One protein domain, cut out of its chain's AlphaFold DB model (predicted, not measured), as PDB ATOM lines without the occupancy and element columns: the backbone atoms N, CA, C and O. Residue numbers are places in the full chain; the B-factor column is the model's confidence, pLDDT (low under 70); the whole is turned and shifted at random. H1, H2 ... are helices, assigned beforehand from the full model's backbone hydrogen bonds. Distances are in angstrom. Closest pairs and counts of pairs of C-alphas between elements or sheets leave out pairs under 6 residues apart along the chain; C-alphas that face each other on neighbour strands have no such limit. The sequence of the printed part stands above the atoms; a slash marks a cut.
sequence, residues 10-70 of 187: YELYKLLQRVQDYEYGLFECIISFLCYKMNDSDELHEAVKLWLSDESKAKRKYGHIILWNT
ATOM      1  N   TYR A  10      16.132   8.709  -0.446       50.12
ATOM      2  CA  TYR A  10      17.217   8.301  -1.336       50.12
ATOM      3  C   TYR A  10      18.214   9.431  -1.648       50.12
ATOM      4  O   TYR A  10      19.420   9.194  -1.689       50.12
ATOM      5  N   GLU A  11      17.733  10.664  -1.824       63.53
ATOM      6  CA  GLU A  11      18.588  11.843  -2.005       63.53
ATOM      7  C   GLU A  11      19.270  12.246  -0.695       63.53
ATOM      8  O   GLU A  11      20.449  12.598  -0.711       63.53
ATOM      9  N   LEU A  12      18.586  12.100   0.447       64.50
ATOM     10  CA  LEU A  12      19.187  12.309   1.766       64.50
ATOM     11  C   LEU A  12      20.295  11.279   2.045       64.50
ATOM     12  O   LEU A  12      21.385  11.649   2.466       64.50
ATOM     13  N   TYR A  13      20.061  10.000   1.730       60.19
ATOM     14  CA  TYR A  13      21.064   8.937   1.852       60.19
ATOM     15  C   TYR A  13      22.280   9.171   0.940       60.19
ATOM     16  O   TYR A  13      23.422   9.025   1.374       60.19
ATOM     17  N   LYS A  14      22.062   9.603  -0.311       63.12
ATOM     18  CA  LYS A  14      23.153   9.996  -1.219       63.12
ATOM     19  C   LYS A  14      23.924  11.213  -0.725       63.12
ATOM     20  O   LYS A  14      25.139  11.252  -0.893       63.12
ATOM     21  N   LEU A  15      23.244  12.203  -0.148       64.50
ATOM     22  CA  LEU A  15      23.881  13.360   0.482       64.50
ATOM     23  C   LEU A  15      24.740  12.928   1.673       64.50
ATOM     24  O   LEU A  15      25.889  13.344   1.757       64.50
ATOM     25  N   LEU A  16      24.235  12.037   2.527       63.50
ATOM     26  CA  LEU A  16      24.987  11.490   3.657       63.50
ATOM     27  C   LEU A  16      26.232  10.714   3.198       63.50
ATOM     28  O   LEU A  16      27.314  10.980   3.713       63.50
ATOM     29  N   GLN A  17      26.119   9.847   2.182       59.75
ATOM     30  CA  GLN A  17      27.283   9.158   1.603       59.75
ATOM     31  C   GLN A  17      28.291  10.134   0.979       59.75
ATOM     32  O   GLN A  17      29.487   9.998   1.193       59.75
ATOM     33  N   ARG A  18      27.819  11.157   0.254       61.41
ATOM     34  CA  ARG A  18      28.694  12.171  -0.361       61.41
ATOM     35  C   ARG A  18      29.407  13.050   0.663       61.41
ATOM     36  O   ARG A  18      30.493  13.526   0.367       61.41
ATOM     37  N   VAL A  19      28.821  13.300   1.833       58.12
ATOM     38  CA  VAL A  19      29.461  14.102   2.893       58.12
ATOM     39  C   VAL A  19      30.470  13.269   3.692       58.12
ATOM     40  O   VAL A  19      31.489  13.809   4.121       58.12
ATOM     41  N   GLN A  20      30.235  11.960   3.837       54.78
ATOM     42  CA  GLN A  20      31.158  11.021   4.488       54.78
ATOM     43  C   GLN A  20      32.565  11.038   3.859       54.78
ATOM     44  O   GLN A  20      33.555  10.860   4.566       54.78
ATOM     45  N   ASP A  21      32.646  11.324   2.557       57.38
ATOM     46  CA  ASP A  21      33.893  11.348   1.788       57.38
ATOM     47  C   ASP A  21      34.696  12.661   1.907       57.38
ATOM     48  O   ASP A  21      35.864  12.684   1.519       57.38
ATOM     49  N   TYR A  22      34.110  13.758   2.416       53.88
ATOM     50  CA  TYR A  22      34.714  15.097   2.289       53.88
ATOM     51  C   TYR A  22      35.278  15.709   3.570       53.88
ATOM     52  O   TYR A  22      36.175  16.534   3.462       53.88
ATOM     53  N   GLU A  23      34.830  15.310   4.761       56.53
ATOM     54  CA  GLU A  23      35.480  15.658   6.035       56.53
ATOM     55  C   GLU A  23      34.732  14.976   7.187       56.53
ATOM     56  O   GLU A  23      33.539  15.214   7.387       56.53
ATOM     57  N   TYR A  24      35.437  14.175   7.995       55.53
ATOM     58  CA  TYR A  24      34.858  13.483   9.161       55.53
ATOM     59  C   TYR A  24      34.102  14.446  10.102       55.53
ATOM     60  O   TYR A  24      33.088  14.080  10.684       55.53
ATOM     61  N   GLY A  25      34.555  15.701  10.216       55.41
ATOM     62  CA  GLY A  25      33.919  16.719  11.058       55.41
ATOM     63  C   GLY A  25      32.607  17.289  10.504       55.41
ATOM     64  O   GLY A  25      31.722  17.638  11.283       55.41
ATOM     65  N   LEU A  26      32.444  17.363   9.178       56.78
ATOM     66  CA  LEU A  26      31.228  17.895   8.553       56.78
ATOM     67  C   LEU A  26      30.095  16.862   8.576       56.78
ATOM     68  O   LEU A  26      28.942  17.224   8.799       56.78
ATOM     69  N   PHE A  27      30.429  15.579   8.419       60.03
ATOM     70  CA  PHE A  27      29.473  14.478   8.543       60.03
ATOM     71  C   PHE A  27      28.874  14.401   9.953       60.03
ATOM     72  O   PHE A  27      27.653  14.417  10.098       60.03
ATOM     73  N   GLU A  28      29.714  14.430  10.993       56.94
ATOM     74  CA  GLU A  28      29.260  14.469  12.391       56.94
ATOM     75  C   GLU A  28      28.416  15.718  12.688       56.94
ATOM     76  O   GLU A  28      27.391  15.643  13.367       56.94
ATOM     77  N   CYS A  29      28.791  16.871  12.120       51.84
ATOM     78  CA  CYS A  29      28.030  18.109  12.258       51.84
ATOM     79  C   CYS A  29      26.629  17.986  11.628       51.84
ATOM     80  O   CYS A  29      25.632  18.257  12.296       51.84
ATOM     81  N   ILE A  30      26.518  17.495  10.389       62.44
ATOM     82  CA  ILE A  30      25.227  17.317   9.702       62.44
ATOM     83  C   ILE A  30      24.346  16.283  10.412       62.44
ATOM     84  O   ILE A  30      23.151  16.523  10.592       62.44
ATOM     85  N   ILE A  31      24.920  15.172  10.875       61.31
ATOM     86  CA  ILE A  31      24.205  14.166  11.668       61.31
ATOM     87  C   ILE A  31      23.691  14.778  12.977       61.31
ATOM     88  O   ILE A  31      22.524  14.604  13.316       61.31
ATOM     89  N   SER A  32      24.501  15.580  13.673       62.50
ATOM     90  CA  SER A  32      24.072  16.251  14.909       62.50
ATOM     91  C   SER A  32      22.924  17.252  14.711       62.50
ATOM     92  O   SER A  32      22.148  17.469  15.639       62.50
ATOM     93  N   PHE A  33      22.790  17.825  13.508       68.31
ATOM     94  CA  PHE A  33      21.718  18.760  13.152       68.31
ATOM     95  C   PHE A  33      20.451  18.081  12.611       68.31
ATOM     96  O   PHE A  33      19.365  18.639  12.760       68.31
ATOM     97  N   LEU A  34      20.566  16.906  11.981       75.19
ATOM     98  CA  LEU A  34      19.430  16.189  11.382       75.19
ATOM     99  C   LEU A  34      18.851  15.090  12.280       75.19
ATOM    100  O   LEU A  34      17.708  14.679  12.077       75.19
ATOM    101  N   CYS A  35      19.612  14.599  13.258       84.00
ATOM    102  CA  CYS A  35      19.156  13.531  14.133       84.00
ATOM    103  C   CYS A  35      18.255  14.027  15.263       84.00
ATOM    104  O   CYS A  35      18.566  14.991  15.961       84.00
ATOM    105  N   TYR A  36      17.186  13.277  15.532       92.94
ATOM    106  CA  TYR A  36      16.420  13.451  16.761       92.94
ATOM    107  C   TYR A  36      17.070  12.650  17.882       92.94
ATOM    108  O   TYR A  36      17.125  11.418  17.832       92.94
ATOM    109  N   LYS A  37      17.578  13.341  18.903       95.19
ATOM    110  CA  LYS A  37      18.206  12.700  20.058       95.19
ATOM    111  C   LYS A  37      17.153  12.247  21.060       95.19
ATOM    112  O   LYS A  37      16.533  13.080  21.710       95.19
ATOM    113  N   MET A  38      17.021  10.932  21.220       97.25
ATOM    114  CA  MET A  38      16.191  10.350  22.270       97.25
ATOM    115  C   MET A  38      16.818  10.655  23.633       97.25
ATOM    116  O   MET A  38      18.011  10.418  23.861       97.25
ATOM    117  N   ASN A  39      16.019  11.190  24.545       97.25
ATOM    118  CA  ASN A  39      16.432  11.523  25.900       97.25
ATOM    119  C   ASN A  39      16.698  10.253  26.710       97.25
ATOM    120  O   ASN A  39      17.707  10.175  27.411       97.25
ATOM    121  N   ASP A  40      15.836   9.249  26.562       98.38
ATOM    122  CA  ASP A  40      15.896   7.993  27.296       98.38
ATOM    123  C   ASP A  40      15.186   6.845  26.548       98.38
ATOM    124  O   ASP A  40      14.847   6.931  25.366       98.38
ATOM    125  N   SER A  41      15.013   5.722  27.250       98.62
ATOM    126  CA  SER A  41      14.355   4.539  26.693       98.62
ATOM    127  C   SER A  41      12.844   4.717  26.562       98.62
ATOM    128  O   SER A  41      12.263   4.145  25.642       98.62
ATOM    129  N   ASP A  42      12.203   5.482  27.443       98.75
ATOM    130  CA  ASP A  42      10.752   5.663  27.433       98.75
ATOM    131  C   ASP A  42      10.334   6.506  26.226       98.75
ATOM    132  O   ASP A  42       9.412   6.123  25.499       98.75
ATOM    133  N   GLU A  43      11.088   7.564  25.916       98.81
ATOM    134  CA  GLU A  43      10.868   8.361  24.712       98.81
ATOM    135  C   GLU A  43      11.025   7.530  23.433       98.81
ATOM    136  O   GLU A  43      10.192   7.636  22.530       98.81
ATOM    137  N   LEU A  44      12.024   6.637  23.362       98.81
ATOM    138  CA  LEU A  44      12.148   5.735  22.213       98.81
ATOM    139  C   LEU A  44      10.912   4.830  22.076       98.81
ATOM    140  O   LEU A  44      10.420   4.622  20.965       98.81
ATOM    141  N   HIS A  45      10.375   4.301  23.181       98.81
ATOM    142  CA  HIS A  45       9.156   3.487  23.135       98.81
ATOM    143  C   HIS A  45       7.945   4.290  22.656       98.81
ATOM    144  O   HIS A  45       7.114   3.755  21.918       98.81
ATOM    145  N   GLU A  46       7.813   5.551  23.065       98.81
ATOM    146  CA  GLU A  46       6.762   6.443  22.572       98.81
ATOM    147  C   GLU A  46       6.919   6.733  21.080       98.81
ATOM    148  O   GLU A  46       5.946   6.617  20.328       98.81
ATOM    149  N   ALA A  47       8.139   7.039  20.638       98.75
ATOM    150  CA  ALA A  47       8.449   7.311  19.243       98.75
ATOM    151  C   ALA A  47       8.143   6.099  18.355       98.75
ATOM    152  O   ALA A  47       7.452   6.245  17.345       98.75
ATOM    153  N   VAL A  48       8.555   4.890  18.757       98.81
ATOM    154  CA  VAL A  48       8.250   3.652  18.021       98.81
ATOM    155  C   VAL A  48       6.747   3.373  17.991       98.81
ATOM    156  O   VAL A  48       6.205   3.068  16.930       98.81
ATOM    157  N   LYS A  49       6.030   3.512  19.115       98.75
ATOM    158  CA  LYS A  49       4.562   3.346  19.132       98.75
ATOM    159  C   LYS A  49       3.874   4.326  18.186       98.75
ATOM    160  O   LYS A  49       2.938   3.937  17.485       98.75
ATOM    161  N   LEU A  50       4.326   5.580  18.157       98.75
ATOM    162  CA  LEU A  50       3.796   6.582  17.242       98.75
ATOM    163  C   LEU A  50       4.126   6.223  15.792       98.75
ATOM    164  O   LEU A  50       3.235   6.264  14.959       98.75
ATOM    165  N   TRP A  51       5.353   5.790  15.499       98.62
ATOM    166  CA  TRP A  51       5.761   5.360  14.160       98.62
ATOM    167  C   TRP A  51       4.898   4.216  13.625       98.62
ATOM    168  O   TRP A  51       4.416   4.276  12.498       98.62
ATOM    169  N   LEU A  52       4.643   3.202  14.456       98.38
ATOM    170  CA  LEU A  52       3.835   2.037  14.083       98.38
ATOM    171  C   LEU A  52       2.335   2.344  13.934       98.38
ATOM    172  O   LEU A  52       1.620   1.541  13.338       98.38
ATOM    173  N   SER A  53       1.845   3.454  14.494       98.31
ATOM    174  CA  SER A  53       0.419   3.820  14.473       98.31
ATOM    175  C   SER A  53       0.089   4.973  13.522       98.31
ATOM    176  O   SER A  53      -0.986   4.981  12.928       98.31
ATOM    177  N   ASP A  54       0.996   5.935  13.369       98.06
ATOM    178  CA  ASP A  54       0.882   7.106  12.503       98.06
ATOM    179  C   ASP A  54       2.289   7.617  12.142       98.06
ATOM    180  O   ASP A  54       2.841   8.539  12.755       98.06
ATOM    181  N   GLU A  55       2.872   7.005  11.113       96.44
ATOM    182  CA  GLU A  55       4.208   7.328  10.606       96.44
ATOM    183  C   GLU A  55       4.355   8.817  10.248       96.44
ATOM    184  O   GLU A  55       5.388   9.430  10.510       96.44
ATOM    185  N   SER A  56       3.302   9.444   9.712       95.25
ATOM    186  CA  SER A  56       3.325  10.867   9.351       95.25
ATOM    187  C   SER A  56       3.445  11.773  10.578       95.25
ATOM    188  O   SER A  56       4.174  12.767  10.546       95.25
ATOM    189  N   LYS A  57       2.749  11.453  11.677       97.00
ATOM    190  CA  LYS A  57       2.933  12.161  12.955       97.00
ATOM    191  C   LYS A  57       4.311  11.902  13.550       97.00
ATOM    192  O   LYS A  57       4.915  12.845  14.056       97.00
ATOM    193  N   ALA A  58       4.807  10.668  13.475       97.12
ATOM    194  CA  ALA A  58       6.137  10.335  13.968       97.12
ATOM    195  C   ALA A  58       7.223  11.120  13.224       97.12
ATOM    196  O   ALA A  58       8.037  11.762  13.877       97.12
ATOM    197  N   LYS A  59       7.163  11.185  11.886       93.88
ATOM    198  CA  LYS A  59       8.092  11.978  11.064       93.88
ATOM    199  C   LYS A  59       8.084  13.459  11.427       93.88
ATOM    200  O   LYS A  59       9.146  14.042  11.592       93.88
ATOM    201  N   ARG A  60       6.907  14.059  11.634       93.25
ATOM    202  CA  ARG A  60       6.818  15.474  12.045       93.25
ATOM    203  C   ARG A  60       7.413  15.752  13.425       93.25
ATOM    204  O   ARG A  60       7.876  16.860  13.657       93.25
ATOM    205  N   LYS A  61       7.341  14.791  14.350       95.88
ATOM    206  CA  LYS A  61       7.799  14.980  15.735       95.88
ATOM    207  C   LYS A  61       9.266  14.592  15.932       95.88
ATOM    208  O   LYS A  61       9.992  15.307  16.610       95.88
ATOM    209  N   TYR A  62       9.668  13.464  15.358       95.31
ATOM    210  CA  TYR A  62      10.938  12.789  15.614       95.31
ATOM    211  C   TYR A  62      11.829  12.680  14.368       95.31
ATOM    212  O   TYR A  62      12.914  12.116  14.440       95.31
ATOM    213  N   GLY A  63      11.382  13.156  13.204       92.25
ATOM    214  CA  GLY A  63      12.047  12.865  11.934       92.25
ATOM    215  C   GLY A  63      11.901  11.397  11.515       92.25
ATOM    216  O   GLY A  63      11.196  10.601  12.147       92.25
ATOM    217  N   HIS A  64      12.555  11.031  10.413       93.88
ATOM    218  CA  HIS A  64      12.581   9.647   9.937       93.88
ATOM    219  C   HIS A  64      13.290   8.728  10.944       93.88
ATOM    220  O   HIS A  64      14.312   9.113  11.507       93.88
ATOM    221  N   ILE A  65      12.808   7.493  11.118       95.44
ATOM    222  CA  ILE A  65      13.323   6.531  12.111       95.44
ATOM    223  C   ILE A  65      14.826   6.222  11.989       95.44
ATOM    224  O   ILE A  65      15.504   5.983  12.989       95.44
ATOM    225  N   ILE A  66      15.357   6.296  10.768       91.56
ATOM    226  CA  ILE A  66      16.787   6.120  10.462       91.56
ATOM    227  C   ILE A  66      17.673   7.218  11.079       91.56
ATOM    228  O   ILE A  66      18.860   7.003  11.292       91.56
ATOM    229  N   LEU A  67      17.103   8.390  11.380       90.75
ATOM    230  CA  LEU A  67      17.809   9.542  11.950       90.75
ATOM    231  C   LEU A  67      17.652   9.632  13.473       90.75
ATOM    232  O   LEU A  67      18.063  10.621  14.078       90.75
ATOM    233  N   TRP A  68      17.042   8.645  14.125       95.75
ATOM    234  CA  TRP A  68      16.911   8.671  15.577       95.75
ATOM    235  C   TRP A  68      18.243   8.318  16.235       95.75
ATOM    236  O   TRP A  68      18.793   7.238  16.034       95.75
ATOM    237  N   ASN A  69      18.751   9.224  17.068       95.44
ATOM    238  CA  ASN A  69      19.927   8.978  17.885       95.44
ATOM    239  C   ASN A  69      19.498   8.314  19.203       95.44
ATOM    240  O   ASN A  69      18.911   8.952  20.081       95.44
ATOM    241  N   THR A  70      19.825   7.027  19.336       97.75
ATOM    242  CA  THR A  70      19.482   6.163  20.477       97.75
ATOM    243  C   THR A  70      20.601   6.037  21.516       97.75
ATOM    244  O   THR A  70      20.513   5.196  22.406       97.75
TER     245      THR A  70
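Overview. This is residues 10 to 70 of the 187 residues of an uncharacterized protein of viral metagenome (UniProt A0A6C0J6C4). Two small helical hairpins, H1 with H2 and H3 with H4, lie at opposite ends of a flat, loosely built model and are joined by residues 35 to 40. The last stretch, residues 63 to 70, folds back from H4 into the space between the hairpins, where residues 68 to 69 pair with residues 36 to 37 of the link; the turn of the first hairpin, residues 21 to 26, sticks out at one end. The printed part has 61 residues with four named helices, H1, H2, H3 and H4 in that order along the chain, and no named strand; the class is all helix. It is only just loose, close to compact, with a radius of gyration of the C-alphas of 13.1 A, and the C-alphas span 37 by 24 by 12 A.

Arrangement. H1, residues 10 to 20, touches H2, residues 24 to 34, and their closest C-alphas, those of Gln 20 and Phe 27, are 5.6 A apart. The two run opposite ways at a shallow tilt of 34.6 degrees, only just short of steep, and form a helical hairpin. Residues 21 to 26, of which 24 to 26 belong to H2, stand free. H3, residues 41 to 53, is apart from both H1 and H2. With residues 47 to 51 alone, H3 touches H4, residues 55 to 62; their closest C-alphas, those of Trp 51 and Ala 58, are 5.0 A apart. They run opposite ways at a shallow tilt of 28 degrees and form the second helical hairpin. H4 is apart from H1 and H2. Outside the named elements, residues 36 to 37 pair with residues 68 to 69, parallel, as strands do. In H1, H2, H3 and H4 every O i to N i+4 pair is within hydrogen-bond range.

Along the chain. H1 begins at C-alpha 10, at (17.217, 8.301, -1.336), and measures 15.4 A from first to last C-alpha. H2 begins at C-alpha 24, at (34.858, 13.483, 9.161), and measures 15.8 A. H3, the longest helix with 13 residues, measures 18.5 A. H4 measures 10.0 A and ends at C-alpha 62, at (10.938, 12.789, 15.614).

Size, cuts and confidence. The two C-alphas farthest apart, those of Tyr 22 and Ser 53, are 38.1 A apart. The printed part, residues 10 to 70, has no cut. The links H1 to H2 and H3 to H4 are tight, and the link H2 to H3, with 6 residues, is short. The mean pLDDT of the printed part is 81.3; residues 10 to 33 are under 70, the model's low confidence.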